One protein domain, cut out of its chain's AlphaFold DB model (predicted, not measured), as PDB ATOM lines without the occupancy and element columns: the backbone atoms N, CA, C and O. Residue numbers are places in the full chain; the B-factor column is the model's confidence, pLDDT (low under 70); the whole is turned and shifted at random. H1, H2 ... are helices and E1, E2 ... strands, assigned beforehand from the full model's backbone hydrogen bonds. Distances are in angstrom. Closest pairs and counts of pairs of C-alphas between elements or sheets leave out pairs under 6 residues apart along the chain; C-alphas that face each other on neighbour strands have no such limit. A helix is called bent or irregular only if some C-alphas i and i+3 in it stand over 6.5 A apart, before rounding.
ATOM      1  N   LYS A  30      59.511  52.869 102.110       83.94
ATOM      2  CA  LYS A  30      60.573  52.251 101.310       83.94
ATOM      3  C   LYS A  30      60.357  52.602  99.830       83.94
ATOM      4  O   LYS A  30      59.216  52.678  99.385       83.94
ATOM      5  N   LYS A  31      61.452  52.804  99.081       89.88
ATOM      6  CA  LYS A  31      61.533  53.267  97.670       89.88
ATOM      7  C   LYS A  31      61.508  54.787  97.454       89.88
ATOM      8  O   LYS A  31      62.256  55.250  96.601       89.88
ATOM      9  N   PHE A  32      60.719  55.546  98.215       94.94
ATOM     10  CA  PHE A  32      60.576  57.001  98.013       94.94
ATOM     11  C   PHE A  32      61.213  57.838  99.119       94.94
ATOM     12  O   PHE A  32      61.648  58.959  98.868       94.94
ATOM     13  N   CYS A  33      61.306  57.293 100.334       96.44
ATOM     14  CA  CYS A  33      61.902  57.968 101.477       96.44
ATOM     15  C   CYS A  33      63.076  57.183 102.069       96.44
ATOM     16  O   CYS A  33      63.061  55.955 102.166       96.44
ATOM     17  N   SER A  34      64.081  57.923 102.530       96.50
ATOM     18  CA  SER A  34      65.182  57.443 103.359       96.50
ATOM     19  C   SER A  34      65.094  58.103 104.733       96.50
ATOM     20  O   SER A  34      65.213  59.325 104.848       96.50
ATOM     21  N   CYS A  35      64.860  57.301 105.774       95.88
ATOM     22  CA  CYS A  35      64.700  57.774 107.147       95.88
ATOM     23  C   CYS A  35      65.898  57.351 108.008       95.88
ATOM     24  O   CYS A  35      66.278  56.185 108.035       95.88
ATOM     25  N   SER A  36      66.468  58.290 108.762       95.31
ATOM     26  CA  SER A  36      67.626  58.078 109.633       95.31
ATOM     27  C   SER A  36      67.270  58.407 111.076       95.31
ATOM     28  O   SER A  36      67.014  59.567 111.397       95.31
ATOM     29  N   ARG A  37      67.295  57.396 111.953       93.75
ATOM     30  CA  ARG A  37      67.057  57.577 113.394       93.75
ATOM     31  C   ARG A  37      68.195  58.334 114.081       93.75
ATOM     32  O   ARG A  37      67.929  59.196 114.901       93.75
ATOM     33  N   LYS A  38      69.448  58.102 113.663       95.12
ATOM     34  CA  LYS A  38      70.641  58.815 114.167       95.12
ATOM     35  C   LYS A  38      70.560  60.336 113.981       95.12
ATOM     36  O   LYS A  38      71.052  61.076 114.819       95.12
ATOM     37  N   HIS A  39      69.969  60.792 112.878       94.62
ATOM     38  CA  HIS A  39      69.852  62.219 112.551       94.62
ATOM     39  C   HIS A  39      68.421  62.751 112.690       94.62
ATOM     40  O   HIS A  39      68.161  63.876 112.262       94.62
ATOM     41  N   SER A  40      67.494  61.927 113.190       96.19
ATOM     42  CA  SER A  40      66.063  62.232 113.305       96.19
ATOM     43  C   SER A  40      65.472  62.878 112.042       96.19
ATOM     44  O   SER A  40      64.750  63.873 112.100       96.19
ATOM     45  N   ARG A  41      65.824  62.338 110.867       97.06
ATOM     46  CA  ARG A  41      65.553  62.962 109.562       97.06
ATOM     47  C   ARG A  41      64.933  61.989 108.571       97.06
ATOM     48  O   ARG A  41      65.379  60.847 108.491       97.06
ATOM     49  N   ALA A  42      64.009  62.474 107.748       96.94
ATOM     50  CA  ALA A  42      63.553  61.803 106.535       96.94
ATOM     51  C   ALA A  42      63.881  62.643 105.296       96.94
ATOM     52  O   ALA A  42      63.752  63.868 105.314       96.94
ATOM     53  N   ARG A  43      64.312  61.981 104.221       97.69
ATOM     54  CA  ARG A  43      64.461  62.560 102.882       97.69
ATOM     55  C   ARG A  43      63.567  61.796 101.922       97.69
ATOM     56  O   ARG A  43      63.762  60.594 101.783       97.69
ATOM     57  N   CYS A  44      62.656  62.488 101.256       97.56
ATOM     58  CA  CYS A  44      61.678  61.909 100.348       97.56
ATOM     59  C   CYS A  44      61.766  62.544  98.956       97.56
ATOM     60  O   CYS A  44      62.002  63.749  98.842       97.56
ATOM     61  N   ASN A  45      61.588  61.724  97.918       97.00
ATOM     62  CA  ASN A  45      61.659  62.128  96.514       97.00
ATOM     63  C   ASN A  45      60.570  61.470  95.654       97.00
ATOM     64  O   ASN A  45      60.036  60.420  96.014       97.00
ATOM     65  N   ARG A  46      60.288  62.071  94.487       95.50
ATOM     66  CA  ARG A  46      59.345  61.569  93.470       95.50
ATOM     67  C   ARG A  46      57.910  61.355  93.976       95.50
ATOM     68  O   ARG A  46      57.216  60.459  93.500       95.50
ATOM     69  N   LEU A  47      57.467  62.150  94.946       95.25
ATOM     70  CA  LEU A  47      56.112  62.111  95.498       95.25
ATOM     71  C   LEU A  47      55.271  63.296  95.007       95.25
ATOM     72  O   LEU A  47      55.802  64.291  94.530       95.25
ATOM     73  N   MET A  48      53.951  63.196  95.155       94.62
ATOM     74  CA  MET A  48      53.003  64.307  94.941       94.62
ATOM     75  C   MET A  48      52.331  64.748  96.255       94.62
ATOM     76  O   MET A  48      51.431  65.576  96.259       94.62
ATOM     77  N   TYR A  49      52.735  64.158  97.383       94.06
ATOM     78  CA  TYR A  49      52.197  64.425  98.718       94.06
ATOM     79  C   TYR A  49      53.280  64.185  99.780       94.06
ATOM     80  O   TYR A  49      54.288  63.523  99.512       94.06
ATOM     81  N   ILE A  50      53.074  64.686 101.001       95.25
ATOM     82  CA  ILE A  50      53.939  64.360 102.141       95.25
ATOM     83  C   ILE A  50      53.481  63.021 102.744       95.25
ATOM     84  O   ILE A  50      52.334  62.912 103.189       95.25
ATOM     85  N   PRO A  51      54.334  61.982 102.767       94.62
ATOM     86  CA  PRO A  51      53.953  60.672 103.279       94.62
ATOM     87  C   PRO A  51      53.987  60.642 104.806       94.62
ATOM     88  O   PRO A  51      54.613  61.485 105.449       94.62
ATOM     89  N   ARG A  52      53.360  59.621 105.402       94.06
ATOM     90  CA  ARG A  52      53.582  59.320 106.821       94.06
ATOM     91  C   ARG A  52      55.035  58.894 107.016       94.06
ATOM     92  O   ARG A  52      55.560  58.093 106.242       94.06
ATOM     93  N   VAL A  53      55.669  59.422 108.054       94.31
ATOM     94  CA  VAL A  53      57.052  59.098 108.419       94.31
ATOM     95  C   VAL A  53      57.118  58.645 109.879       94.31
ATOM     96  O   VAL A  53      56.218  58.983 110.653       94.31
ATOM     97  N   PRO A  54      58.167  57.902 110.277       94.62
ATOM     98  CA  PRO A  54      58.338  57.481 111.663       94.62
ATOM     99  C   PRO A  54      58.296  58.656 112.648       94.62
ATOM    100  O   PRO A  54      58.769  59.751 112.332       94.62
ATOM    101  N   SER A  55      57.791  58.438 113.862       92.75
ATOM    102  CA  SER A  55      57.559  59.491 114.863       92.75
ATOM    103  C   SER A  55      58.839  60.194 115.320       92.75
ATOM    104  O   SER A  55      58.801  61.367 115.689       92.75
ATOM    105  N   TYR A  56      59.987  59.505 115.257       93.44
ATOM    106  CA  TYR A  56      61.292  60.069 115.615       93.44
ATOM    107  C   TYR A  56      61.787  61.125 114.616       93.44
ATOM    108  O   TYR A  56      62.784  61.800 114.878       93.44
ATOM    109  N   VAL A  57      61.166  61.236 113.438       95.88
ATOM    110  CA  VAL A  57      61.554  62.217 112.424       95.88
ATOM    111  C   VAL A  57      61.117  63.608 112.876       95.88
ATOM    112  O   VAL A  57      59.927  63.871 113.034       95.88
ATOM    113  N   VAL A  58      62.099  64.500 113.024       96.81
ATOM    114  CA  VAL A  58      61.912  65.926 113.346       96.81
ATOM    115  C   VAL A  58      62.400  66.844 112.220       96.81
ATOM    116  O   VAL A  58      62.039  68.014 112.176       96.81
ATOM    117  N   ILE A  59      63.199  66.330 111.277       97.69
ATOM    118  CA  ILE A  59      63.604  67.058 110.067       97.69
ATOM    119  C   ILE A  59      63.068  66.329 108.840       97.69
ATOM    120  O   ILE A  59      63.492  65.210 108.547       97.69
ATOM    121  N   LEU A  60      62.204  66.986 108.077       97.56
ATOM    122  CA  LEU A  60      61.658  66.450 106.838       97.56
ATOM    123  C   LEU A  60      62.225  67.207 105.635       97.56
ATOM    124  O   LEU A  60      62.167  68.436 105.563       97.56
ATOM    125  N   LYS A  61      62.784  66.457 104.684       98.12
ATOM    126  CA  LYS A  61      63.295  66.977 103.416       98.12
ATOM    127  C   LYS A  61      62.506  66.401 102.250       98.12
ATOM    128  O   LYS A  61      62.566  65.197 102.015       98.12
ATOM    129  N   MET A  62      61.837  67.268 101.509       97.69
ATOM    130  CA  MET A  62      61.152  66.957 100.262       97.69
ATOM    131  C   MET A  62      62.033  67.463  99.114       97.69
ATOM    132  O   MET A  62      62.149  68.668  98.894       97.69
ATOM    133  N   GLU A  63      62.729  66.546  98.438       97.25
ATOM    134  CA  GLU A  63      63.671  66.848  97.353       97.25
ATOM    135  C   GLU A  63      63.199  66.205  96.036       97.25
ATOM    136  O   GLU A  63      62.989  64.994  96.003       97.25
ATOM    137  N   ASN A  64      63.100  66.970  94.943       97.06
ATOM    138  CA  ASN A  64      62.681  66.473  93.622       97.06
ATOM    139  C   ASN A  64      61.307  65.774  93.664       97.06
ATOM    140  O   ASN A  64      61.183  64.593  93.318       97.06
ATOM    141  N   ASN A  65      60.294  66.482  94.165       96.06
ATOM    142  CA  ASN A  65      58.898  66.024  94.185       96.06
ATOM    143  C   ASN A  65      58.029  66.933  93.303       96.06
ATOM    144  O   ASN A  65      58.542  67.800  92.609       96.06
ATOM    145  N   PHE A  66      56.715  66.730  93.344       95.19
ATOM    146  CA  PHE A  66      55.726  67.489  92.582       95.19
ATOM    147  C   PHE A  66      54.656  68.027  93.544       95.19
ATOM    148  O   PHE A  66      53.515  67.567  93.547       95.19
ATOM    149  N   LEU A  67      55.052  68.937  94.438       94.56
ATOM    150  CA  LEU A  67      54.187  69.549  95.456       94.56
ATOM    151  C   LEU A  67      53.795  70.968  95.018       94.56
ATOM    152  O   LEU A  67      54.213  71.939  95.638       94.56
ATOM    153  N   SER A  68      53.014  71.100  93.943       92.88
ATOM    154  CA  SER A  68      52.694  72.415  93.357       92.88
ATOM    155  C   SER A  68      51.912  73.343  94.291       92.88
ATOM    156  O   SER A  68      52.147  74.553  94.307       92.88
ATOM    157  N   HIS A  69      51.032  72.781  95.121       94.19
ATOM    158  CA  HIS A  69      50.237  73.517  96.101       94.19
ATOM    159  C   HIS A  69      50.487  72.978  97.508       94.19
ATOM    160  O   HIS A  69      50.294  71.789  97.773       94.19
ATOM    161  N   ILE A  70      50.888  73.863  98.421       95.19
ATOM    162  CA  ILE A  70      51.086  73.524  99.832       95.19
ATOM    163  C   ILE A  70      50.054  74.264 100.680       95.19
ATOM    164  O   ILE A  70      50.003  75.494 100.681       95.19
ATOM    165  N   SER A  71      49.275  73.495 101.436       95.00
ATOM    166  CA  SER A  71      48.307  73.967 102.420       95.00
ATOM    167  C   SER A  71      48.434  73.212 103.742       95.00
ATOM    168  O   SER A  71      49.283  72.327 103.888       95.00
ATOM    169  N   MET A  72      47.596  73.557 104.723       93.31
ATOM    170  CA  MET A  72      47.528  72.844 106.002       93.31
ATOM    171  C   MET A  72      47.327  71.329 105.796       93.31
ATOM    172  O   MET A  72      48.011  70.518 106.424       93.31
ATOM    173  N   ASP A  73      46.468  70.940 104.848       92.56
ATOM    174  CA  ASP A  73      46.167  69.536 104.541       92.56
ATOM    175  C   ASP A  73      47.369  68.764 103.986       92.56
ATOM    176  O   ASP A  73      47.492  67.557 104.221       92.56
ATOM    177  N   THR A  74      48.298  69.443 103.304       93.62
ATOM    178  CA  THR A  74      49.528  68.827 102.783       93.62
ATOM    179  C   THR A  74      50.339  68.165 103.898       93.62
ATOM    180  O   THR A  74      50.983  67.142 103.667       93.62
ATOM    181  N   PHE A  75      50.277  68.697 105.123       94.19
ATOM    182  CA  PHE A  75      51.026  68.200 106.278       94.19
ATOM    183  C   PHE A  75      50.246  67.222 107.168       94.19
ATOM    184  O   PHE A  75      50.796  66.730 108.154       94.19
ATOM    185  N   ARG A  76      49.009  66.855 106.815       92.00
ATOM    186  CA  ARG A  76      48.137  65.997 107.642       92.00
ATOM    187  C   ARG A  76      48.758  64.645 108.013       92.00
ATOM    188  O   ARG A  76      48.481  64.100 109.077       92.00
ATOM    189  N   ASN A  77      49.618  64.099 107.155       91.56
ATOM    190  CA  ASN A  77      50.314  62.830 107.400       91.56
ATOM    191  C   ASN A  77      51.481  62.927 108.391       91.56
ATOM    192  O   ASN A  77      51.982  61.893 108.834       91.56
ATOM    193  N   VAL A  78      51.915  64.141 108.722       92.50
ATOM    194  CA  VAL A  78      53.038  64.418 109.624       92.50
ATOM    195  C   VAL A  78      52.641  65.337 110.779       92.50
ATOM    196  O   VAL A  78      53.505  65.807 111.508       92.50
ATOM    197  N   SER A  79      51.344  65.559 111.002       88.69
ATOM    198  CA  SER A  79      50.827  66.385 112.105       88.69
ATOM    199  C   SER A  79      51.216  65.850 113.489       88.69
ATOM    200  O   SER A  79      51.428  66.612 114.427       88.69
ATOM    201  N   ASN A  80      51.390  64.530 113.612       87.62
ATOM    202  CA  ASN A  80      51.856  63.874 114.838       87.62
ATOM    203  C   ASN A  80      53.385  63.905 115.017       87.62
ATOM    204  O   ASN A  80      53.882  63.438 116.050       87.62
ATOM    205  N   ASN A  81      54.134  64.394 114.022       91.19
ATOM    206  CA  ASN A  81      55.581  64.548 114.091       91.19
ATOM    207  C   ASN A  81      55.934  65.912 114.683       91.19
ATOM    208  O   ASN A  81      55.406  66.945 114.282       91.19
ATOM    209  N   ASN A  82      56.897  65.930 115.603       92.69
ATOM    210  CA  ASN A  82      57.390  67.171 116.189       92.69
ATOM    211  C   ASN A  82      58.441  67.830 115.277       92.69
ATOM    212  O   ASN A  82      59.629  67.862 115.602       92.69
ATOM    213  N   LEU A  83      58.021  68.262 114.084       95.44
ATOM    214  CA  LEU A  83      58.936  68.777 113.070       95.44
ATOM    215  C   LEU A  83      59.556  70.109 113.508       95.44
ATOM    216  O   LEU A  83      58.869  71.105 113.721       95.44
ATOM    217  N   THR A  84      60.884  70.125 113.589       95.94
ATOM    218  CA  THR A  84      61.702  71.316 113.844       95.94
ATOM    219  C   THR A  84      62.379  71.831 112.580       95.94
ATOM    220  O   THR A  84      62.810  72.984 112.543       95.94
ATOM    221  N   GLY A  85      62.469  71.012 111.528       97.38
ATOM    222  CA  GLY A  85      63.084  71.395 110.263       97.38
ATOM    223  C   GLY A  85      62.286  70.945 109.047       97.38
ATOM    224  O   GLY A  85      62.004  69.758 108.893       97.38
ATOM    225  N   LEU A  86      62.005  71.885 108.149       97.31
ATOM    226  CA  LEU A  86      61.387  71.633 106.852       97.31
ATOM    227  C   LEU A  86      62.312  72.087 105.730       97.31
ATOM    228  O   LEU A  86      62.947  73.141 105.791       97.31
ATOM    229  N   THR A  87      62.425  71.263 104.696       98.06
ATOM    230  CA  THR A  87      63.219  71.573 103.512       98.06
ATOM    231  C   THR A  87      62.458  71.173 102.262       98.06
ATOM    232  O   THR A  87      62.156  69.995 102.087       98.06
ATOM    233  N   PHE A  88      62.230  72.145 101.389       97.94
ATOM    234  CA  PHE A  88      61.717  71.965 100.040       97.94
ATOM    235  C   PHE A  88      62.840  72.279  99.055       97.94
ATOM    236  O   PHE A  88      63.434  73.359  99.113       97.94
ATOM    237  N   ILE A  89      63.203  71.296  98.234       97.75
ATOM    238  CA  ILE A  89      64.135  71.462  97.125       97.75
ATOM    239  C   ILE A  89      63.509  70.922  95.846       97.75
ATOM    240  O   ILE A  89      63.279  69.714  95.766       97.75
ATOM    241  N   ASN A  90      63.329  71.783  94.846       96.88
ATOM    242  CA  ASN A  90      62.850  71.394  93.520       96.88
ATOM    243  C   ASN A  90      61.552  70.566  93.597       96.88
ATOM    244  O   ASN A  90      61.517  69.408  93.180       96.88
ATOM    245  N   ASN A  91      60.515  71.112  94.233       95.81
ATOM    246  CA  ASN A  91      59.194  70.489  94.326       95.81
ATOM    247  C   ASN A  91      58.179  71.104  93.352       95.81
ATOM    248  O   ASN A  91      57.022  70.683  93.357       95.81
ATOM    249  N   SER A  92      58.605  72.087  92.550       93.81
ATOM    250  CA  SER A  92      57.757  72.859  91.638       93.81
ATOM    251  C   SER A  92      56.613  73.567  92.367       93.81
ATOM    252  O   SER A  92      55.493  73.596  91.869       93.81
ATOM    253  N   ILE A  93      56.879  74.113  93.559       95.94
ATOM    254  CA  ILE A  93      55.856  74.817  94.337       95.94
ATOM    255  C   ILE A  93      55.476  76.111  93.615       95.94
ATOM    256  O   ILE A  93      56.334  76.952  93.360       95.94
ATOM    257  N   GLU A  94      54.188  76.291  93.346       93.44
ATOM    258  CA  GLU A  94      53.626  77.505  92.751       93.44
ATOM    259  C   GLU A  94      52.993  78.395  93.830       93.44
ATOM    260  O   GLU A  94      53.244  79.604  93.896       93.44
ATOM    261  N   VAL A  95      52.201  77.785  94.724       91.81
ATOM    262  CA  VAL A  95      51.394  78.492  95.730       91.81
ATOM    263  C   VAL A  95      51.531  77.848  97.112       91.81
ATOM    264  O   VAL A  95      51.328  76.645  97.280       91.81
ATOM    265  N   LEU A  96      51.800  78.680  98.126       94.88
ATOM    266  CA  LEU A  96      51.592  78.356  99.540       94.88
ATOM    267  C   LEU A  96      50.360  79.108 100.045       94.88
ATOM    268  O   LEU A  96      50.290  80.332  99.920       94.88
ATOM    269  N   THR A  97      49.403  78.399 100.638       94.38
ATOM    270  CA  THR A  97      48.248  79.040 101.275       94.38
ATOM    271  C   THR A  97      48.640  79.675 102.616       94.38
ATOM    272  O   THR A  97      49.649  79.331 103.234       94.38
ATOM    273  N   VAL A  98      47.827  80.620 103.098       93.25
ATOM    274  CA  VAL A  98      48.076  81.361 104.352       93.25
ATOM    275  C   VAL A  98      48.207  80.424 105.562       93.25
ATOM    276  O   VAL A  98      48.972  80.681 106.488       93.25
ATOM    277  N   ASP A  99      47.459  79.326 105.560       93.50
ATOM    278  CA  ASP A  99      47.404  78.317 106.615       93.50
ATOM    279  C   ASP A  99      48.420  77.175 106.448       93.50
ATOM    280  O   ASP A  99      48.470  76.300 107.309       93.50
ATOM    281  N   ALA A 100      49.273  77.198 105.415       93.69
ATOM    282  CA  ALA A 100      50.230  76.128 105.116       93.69
ATOM    283  C   ALA A 100      51.059  75.684 106.333       93.69
ATOM    284  O   ALA A 100      51.223  74.492 106.578       93.69
ATOM    285  N   PHE A 101      51.544  76.633 107.136       92.62
ATOM    286  CA  PHE A 101      52.363  76.346 108.318       92.62
ATOM    287  C   PHE A 101      51.601  76.417 109.650       92.62
ATOM    288  O   PHE A 101      52.222  76.445 110.710       92.62
ATOM    289  N   LYS A 102      50.261  76.434 109.631       90.31
ATOM    290  CA  LYS A 102      49.423  76.646 110.824       90.31
ATOM    291  C   LYS A 102      49.639  75.615 111.938       90.31
ATOM    292  O   LYS A 102      49.552  75.978 113.106       90.31
ATOM    293  N   GLU A 103      49.928  74.359 111.597       87.56
ATOM    294  CA  GLU A 103      50.173  73.286 112.580       87.56
ATOM    295  C   GLU A 103      51.655  73.131 112.978       87.56
ATOM    296  O   GLU A 103      51.988  72.322 113.844       87.56
ATOM    297  N   MET A 104      52.567  73.909 112.384       90.81
ATOM    298  CA  MET A 104      54.020  73.743 112.537       90.81
ATOM    299  C   MET A 104      54.575  74.435 113.793       90.81
ATOM    300  O   MET A 104      55.500  75.240 113.725       90.81
ATOM    301  N   ASN A 105      54.035  74.091 114.963       89.00
ATOM    302  CA  ASN A 105      54.270  74.795 116.235       89.00
ATOM    303  C   ASN A 105      55.709  74.729 116.783       89.00
ATOM    304  O   ASN A 105      56.046  75.466 117.705       89.00
ATOM    305  N   ASN A 106      56.554  73.842 116.252       92.06
ATOM    306  CA  ASN A 106      57.923  73.620 116.735       92.06
ATOM    307  C   ASN A 106      58.993  73.890 115.671       92.06
ATOM    308  O   ASN A 106      60.172  73.596 115.889       92.06
ATOM    309  N   LEU A 107      58.595  74.447 114.525       93.50
ATOM    310  CA  LEU A 107      59.487  74.710 113.407       93.50
ATOM    311  C   LEU A 107      60.557  75.748 113.770       93.50
ATOM    312  O   LEU A 107      60.263  76.848 114.216       93.50
ATOM    313  N   ARG A 108      61.824  75.404 113.548       93.94
ATOM    314  CA  ARG A 108      62.983  76.281 113.790       93.94
ATOM    315  C   ARG A 108      63.781  76.549 112.526       93.94
ATOM    316  O   ARG A 108      64.428  77.589 112.408       93.94
ATOM    317  N   HIS A 109      63.745  75.610 111.586       96.00
ATOM    318  CA  HIS A 109      64.529  75.654 110.364       96.00
ATOM    319  C   HIS A 109      63.618  75.516 109.151       96.00
ATOM    320  O   HIS A 109      62.931  74.506 108.999       96.00
ATOM    321  N   LEU A 110      63.661  76.504 108.263       96.19
ATOM    322  CA  LEU A 110      62.962  76.457 106.986       96.19
ATOM    323  C   LEU A 110      63.966  76.656 105.855       96.19
ATOM    324  O   LEU A 110      64.723  77.626 105.840       96.19
ATOM    325  N   LYS A 111      63.971  75.728 104.900       98.12
ATOM    326  CA  LYS A 111      64.715  75.864 103.651       98.12
ATOM    327  C   LYS A 111      63.772  75.688 102.470       98.12
ATOM    328  O   LYS A 111      63.122  74.655 102.363       98.12
ATOM    329  N   ILE A 112      63.754  76.667 101.579       97.62
ATOM    330  CA  ILE A 112      63.040  76.624 100.304       97.62
ATOM    331  C   ILE A 112      64.065  76.912  99.222       97.62
ATOM    332  O   ILE A 112      64.755  77.935  99.273       97.62
ATOM    333  N   SER A 113      64.229  75.983  98.289       97.94
ATOM    334  CA  SER A 113      65.271  76.097  97.286       97.94
ATOM    335  C   SER A 113      64.892  75.473  95.958       97.94
ATOM    336  O   SER A 113      64.227  74.444  95.940       97.94
ATOM    337  N   HIS A 114      65.373  76.034  94.848       97.38
ATOM    338  CA  HIS A 114      65.033  75.542  93.509       97.38
ATOM    339  C   HIS A 114      63.512  75.525  93.263       97.38
ATOM    340  O   HIS A 114      63.015  74.684  92.522       97.38
ATOM    341  N   GLU A 115      62.763  76.435  93.895       96.75
ATOM    342  CA  GLU A 115      61.318  76.587  93.701       96.75
ATOM    343  C   GLU A 115      61.055  77.797  92.795       96.75
ATOM    344  O   GLU A 115      60.607  78.851  93.239       96.75
ATOM    345  N   THR A 116      61.393  77.669  91.511       93.25
ATOM    346  CA  THR A 116      61.406  78.787  90.545       93.25
ATOM    347  C   THR A 116      60.025  79.337  90.191       93.25
ATOM    348  O   THR A 116      59.924  80.449  89.683       93.25
ATOM    349  N   PHE A 117      58.963  78.569  90.440       93.12
ATOM    350  CA  PHE A 117      57.577  78.988  90.211       93.12
ATOM    351  C   PHE A 117      56.926  79.592  91.460       93.12
ATOM    352  O   PHE A 117      55.791  80.065  91.396       93.12
ATOM    353  N   LEU A 118      57.633  79.599  92.596       95.12
ATOM    354  CA  LEU A 118      57.057  80.008  93.863       95.12
ATOM    355  C   LEU A 118      56.785  81.510  93.878       95.12
ATOM    356  O   LEU A 118      57.704  82.333  93.920       95.12
ATOM    357  N   ASN A 119      55.506  81.864  93.964       91.50
ATOM    358  CA  ASN A 119      55.096  83.240  94.182       91.50
ATOM    359  C   ASN A 119      55.530  83.720  95.582       91.50
ATOM    360  O   ASN A 119      54.990  83.296  96.609       91.50
ATOM    361  N   ILE A 120      56.477  84.663  95.620       92.62
ATOM    362  CA  ILE A 120      57.035  85.220  96.859       92.62
ATOM    363  C   ILE A 120      55.980  85.863  97.773       92.62
ATOM    364  O   ILE A 120      56.095  85.787  98.996       92.62
ATOM    365  N   SER A 121      54.916  86.443  97.207       91.88
ATOM    366  CA  SER A 121      53.810  87.015  97.982       91.88
ATOM    367  C   SER A 121      53.001  85.930  98.689       91.88
ATOM    368  O   SER A 121      52.590  86.122  99.831       91.88
ATOM    369  N   SER A 122      52.821  84.767  98.052       92.94
ATOM    370  CA  SER A 122      52.159  83.609  98.676       92.94
ATOM    371  C   SER A 122      52.990  83.063  99.838       92.94
ATOM    372  O   SER A 122      52.466  82.842 100.929       92.94
ATOM    373  N   LEU A 123      54.310  82.955  99.649       94.12
ATOM    374  CA  LEU A 123      55.230  82.590 100.726       94.12
ATOM    375  C   LEU A 123      55.155  83.581 101.896       94.12
ATOM    376  O   LEU A 123      54.982  83.152 103.035       94.12
ATOM    377  N   LYS A 124      55.221  84.890 101.628       93.19
ATOM    378  CA  LYS A 124      55.087  85.921 102.666       93.19
ATOM    379  C   LYS A 124      53.795  85.737 103.467       93.19
ATOM    380  O   LYS A 124      53.837  85.702 104.689       93.19
ATOM    381  N   MET A 125      52.651  85.576 102.799       91.88
ATOM    382  CA  MET A 125      51.367  85.407 103.490       91.88
ATOM    383  C   MET A 125      51.337  84.170 104.402       91.88
ATOM    384  O   MET A 125      50.705  84.209 105.457       91.88
ATOM    385  N   SER A 126      52.050  83.097 104.041       92.06
ATOM    386  CA  SER A 126      52.149  81.889 104.872       92.06
ATOM    387  C   SER A 126      52.929  82.094 106.184       92.06
ATOM    388  O   SER A 126      52.740  81.339 107.142       92.06
ATOM    389  N   PHE A 127      53.764  83.138 106.284       91.50
ATOM    390  CA  PHE A 127      54.547  83.438 107.490       91.50
ATOM    391  C   PHE A 127      53.707  83.941 108.664       91.50
ATOM    392  O   PHE A 127      54.133  83.799 109.810       91.50
ATOM    393  N   LYS A 128      52.483  84.428 108.421       87.56
ATOM    394  CA  LYS A 128      51.571  84.923 109.464       87.56
ATOM    395  C   LYS A 128      51.326  83.914 110.592       87.56
ATOM    396  O   LYS A 128      51.085  84.311 111.726       87.56
ATOM    397  N   ASN A 129      51.383  82.614 110.294       83.50
ATOM    398  CA  ASN A 129      51.208  81.552 111.289       83.50
ATOM    399  C   ASN A 129      52.518  81.090 111.949       83.50
ATOM    400  O   ASN A 129      52.473  80.394 112.960       83.50
ATOM    401  N   LEU A 130      53.674  81.488 111.412       86.62
ATOM    402  CA  LEU A 130      54.987  81.171 111.977       86.62
ATOM    403  C   LEU A 130      55.430  82.162 113.059       86.62
ATOM    404  O   LEU A 130      56.355  81.854 113.800       86.62
ATOM    405  N   ASN A 131      54.749  83.303 113.207       78.31
ATOM    406  CA  ASN A 131      55.056  84.315 114.227       78.31
ATOM    407  C   ASN A 131      54.947  83.810 115.684       78.31
ATOM    408  O   ASN A 131      55.483  84.430 116.601       78.31
ATOM    409  N   LYS A 132      54.250  82.691 115.914       80.56
ATOM    410  CA  LYS A 132      54.132  82.039 117.229       80.56
ATOM    411  C   LYS A 132      55.352  81.186 117.570       80.56
ATOM    412  O   LYS A 132      55.462  80.710 118.700       80.56
ATOM    413  N   VAL A 133      56.239  80.950 116.603       86.06
ATOM    414  CA  VAL A 133      57.297  79.947 116.690       86.06
ATOM    415  C   VAL A 133      58.664  80.603 116.574       86.06
ATOM    416  O   VAL A 133      58.922  81.413 115.694       86.06
ATOM    417  N   ARG A 134      59.600  80.219 117.446       85.94
ATOM    418  CA  ARG A 134      60.957  80.782 117.459       85.94
ATOM    419  C   ARG A 134      61.829  80.201 116.346       85.94
ATOM    420  O   ARG A 134      62.602  79.266 116.562       85.94
TER     421      ARG A 134
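Overview. This is residues 30 to 134 of the 711 residues of the protein "Toll-like receptor 13" of Mytilus galloprovincialis (UniProt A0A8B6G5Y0). The chain is wound in stacked turns, a short solenoid: the parallel strands E2, E3, E4 and E5 stand side by side as a wall, and after E2, E3 and E4 the chain folds back on one and the same side of that wall, through the loop 45 to 58, a stretch with H1 and the loop 90 to 108, while after E5 it runs to H2, which lies beyond the E5 edge of the wall and not over its face. E1 adds a hairpin with E2 at one end of the stack, and H2 is at the other end. The printed part has 105 residues with five named strands and two named helices, in the order E1 E2 E3 H1 E4 E5 H2; the sheet's order is E1 E2 E3 E4 E5, mixed. The class is mixed, helices and strands, with under half of the residues in named elements. The whole is compact, with a radius of gyration of the C-alphas of 12.7 A and spans of 36 by 29 by 20 A.

Arrangement. In the sheet, E3 (residues 59 to 63) and E4 (residues 85 to 89) are parallel neighbours at 5 degrees, with N 60 and O 85 2.9 A apart, within hydrogen-bond range. E5 (residues 109 to 113), an edge strand, is parallel to E4 at 2 degrees, with N 88 and O 111 at 2.8 A. On the other side of E3, E2 (residues 41 to 44) is parallel to it at 19 degrees, with N 44 and O 61 at 2.8 A. E1 (residues 33 to 36), the other edge strand, is antiparallel to E2 at 168 degrees and forms a hairpin with it; N 34 and O 43 are 2.8 A apart. H1 (residues 72 to 78) is not on the sheet; E3, H1 and E4 make a strand-helix-strand unit, two parallel neighbour strands with a helix between, and its crossover is right-handed. H2 (residues 120 to 132) is not on the sheet either, and it is apart from H1. Residues 69 to 70 pair with residues 95 to 96, parallel. H1 has 0 of 3 O i to N i+4 pairs within hydrogen-bond range and 3 of 4 O i to N i+3 pairs; H2 has 5 of 9 O i to N i+4 pairs.

Along the chain. E1 begins at C-alpha 33, (61.902, 57.968, 101.477), and is 10.0 A long; E2 is 10.1 A. E3 is 12.7 A, E4 13.2 A and E5 13.1 A long, E5 ending at C-alpha 113, (65.271, 76.097, 97.286). H1, 10.7 A, is irregular, with C-alphas 74 and 77 7.6 A apart. H2, 20.8 A, is only just irregular, with C-alphas 129 and 132 6.6 A apart; it ends at C-alpha 132, (54.132, 82.039, 117.229).

Size, cuts and confidence. The two C-alphas farthest apart are those of Lys 38 and Ser 121, 36.6 A. The printed part has no cut. The links E2 to E3 and E4 to E5 are long, with 14 and 19 residues. The mean pLDDT of the printed part is 93.7, and no printed residue is under 70.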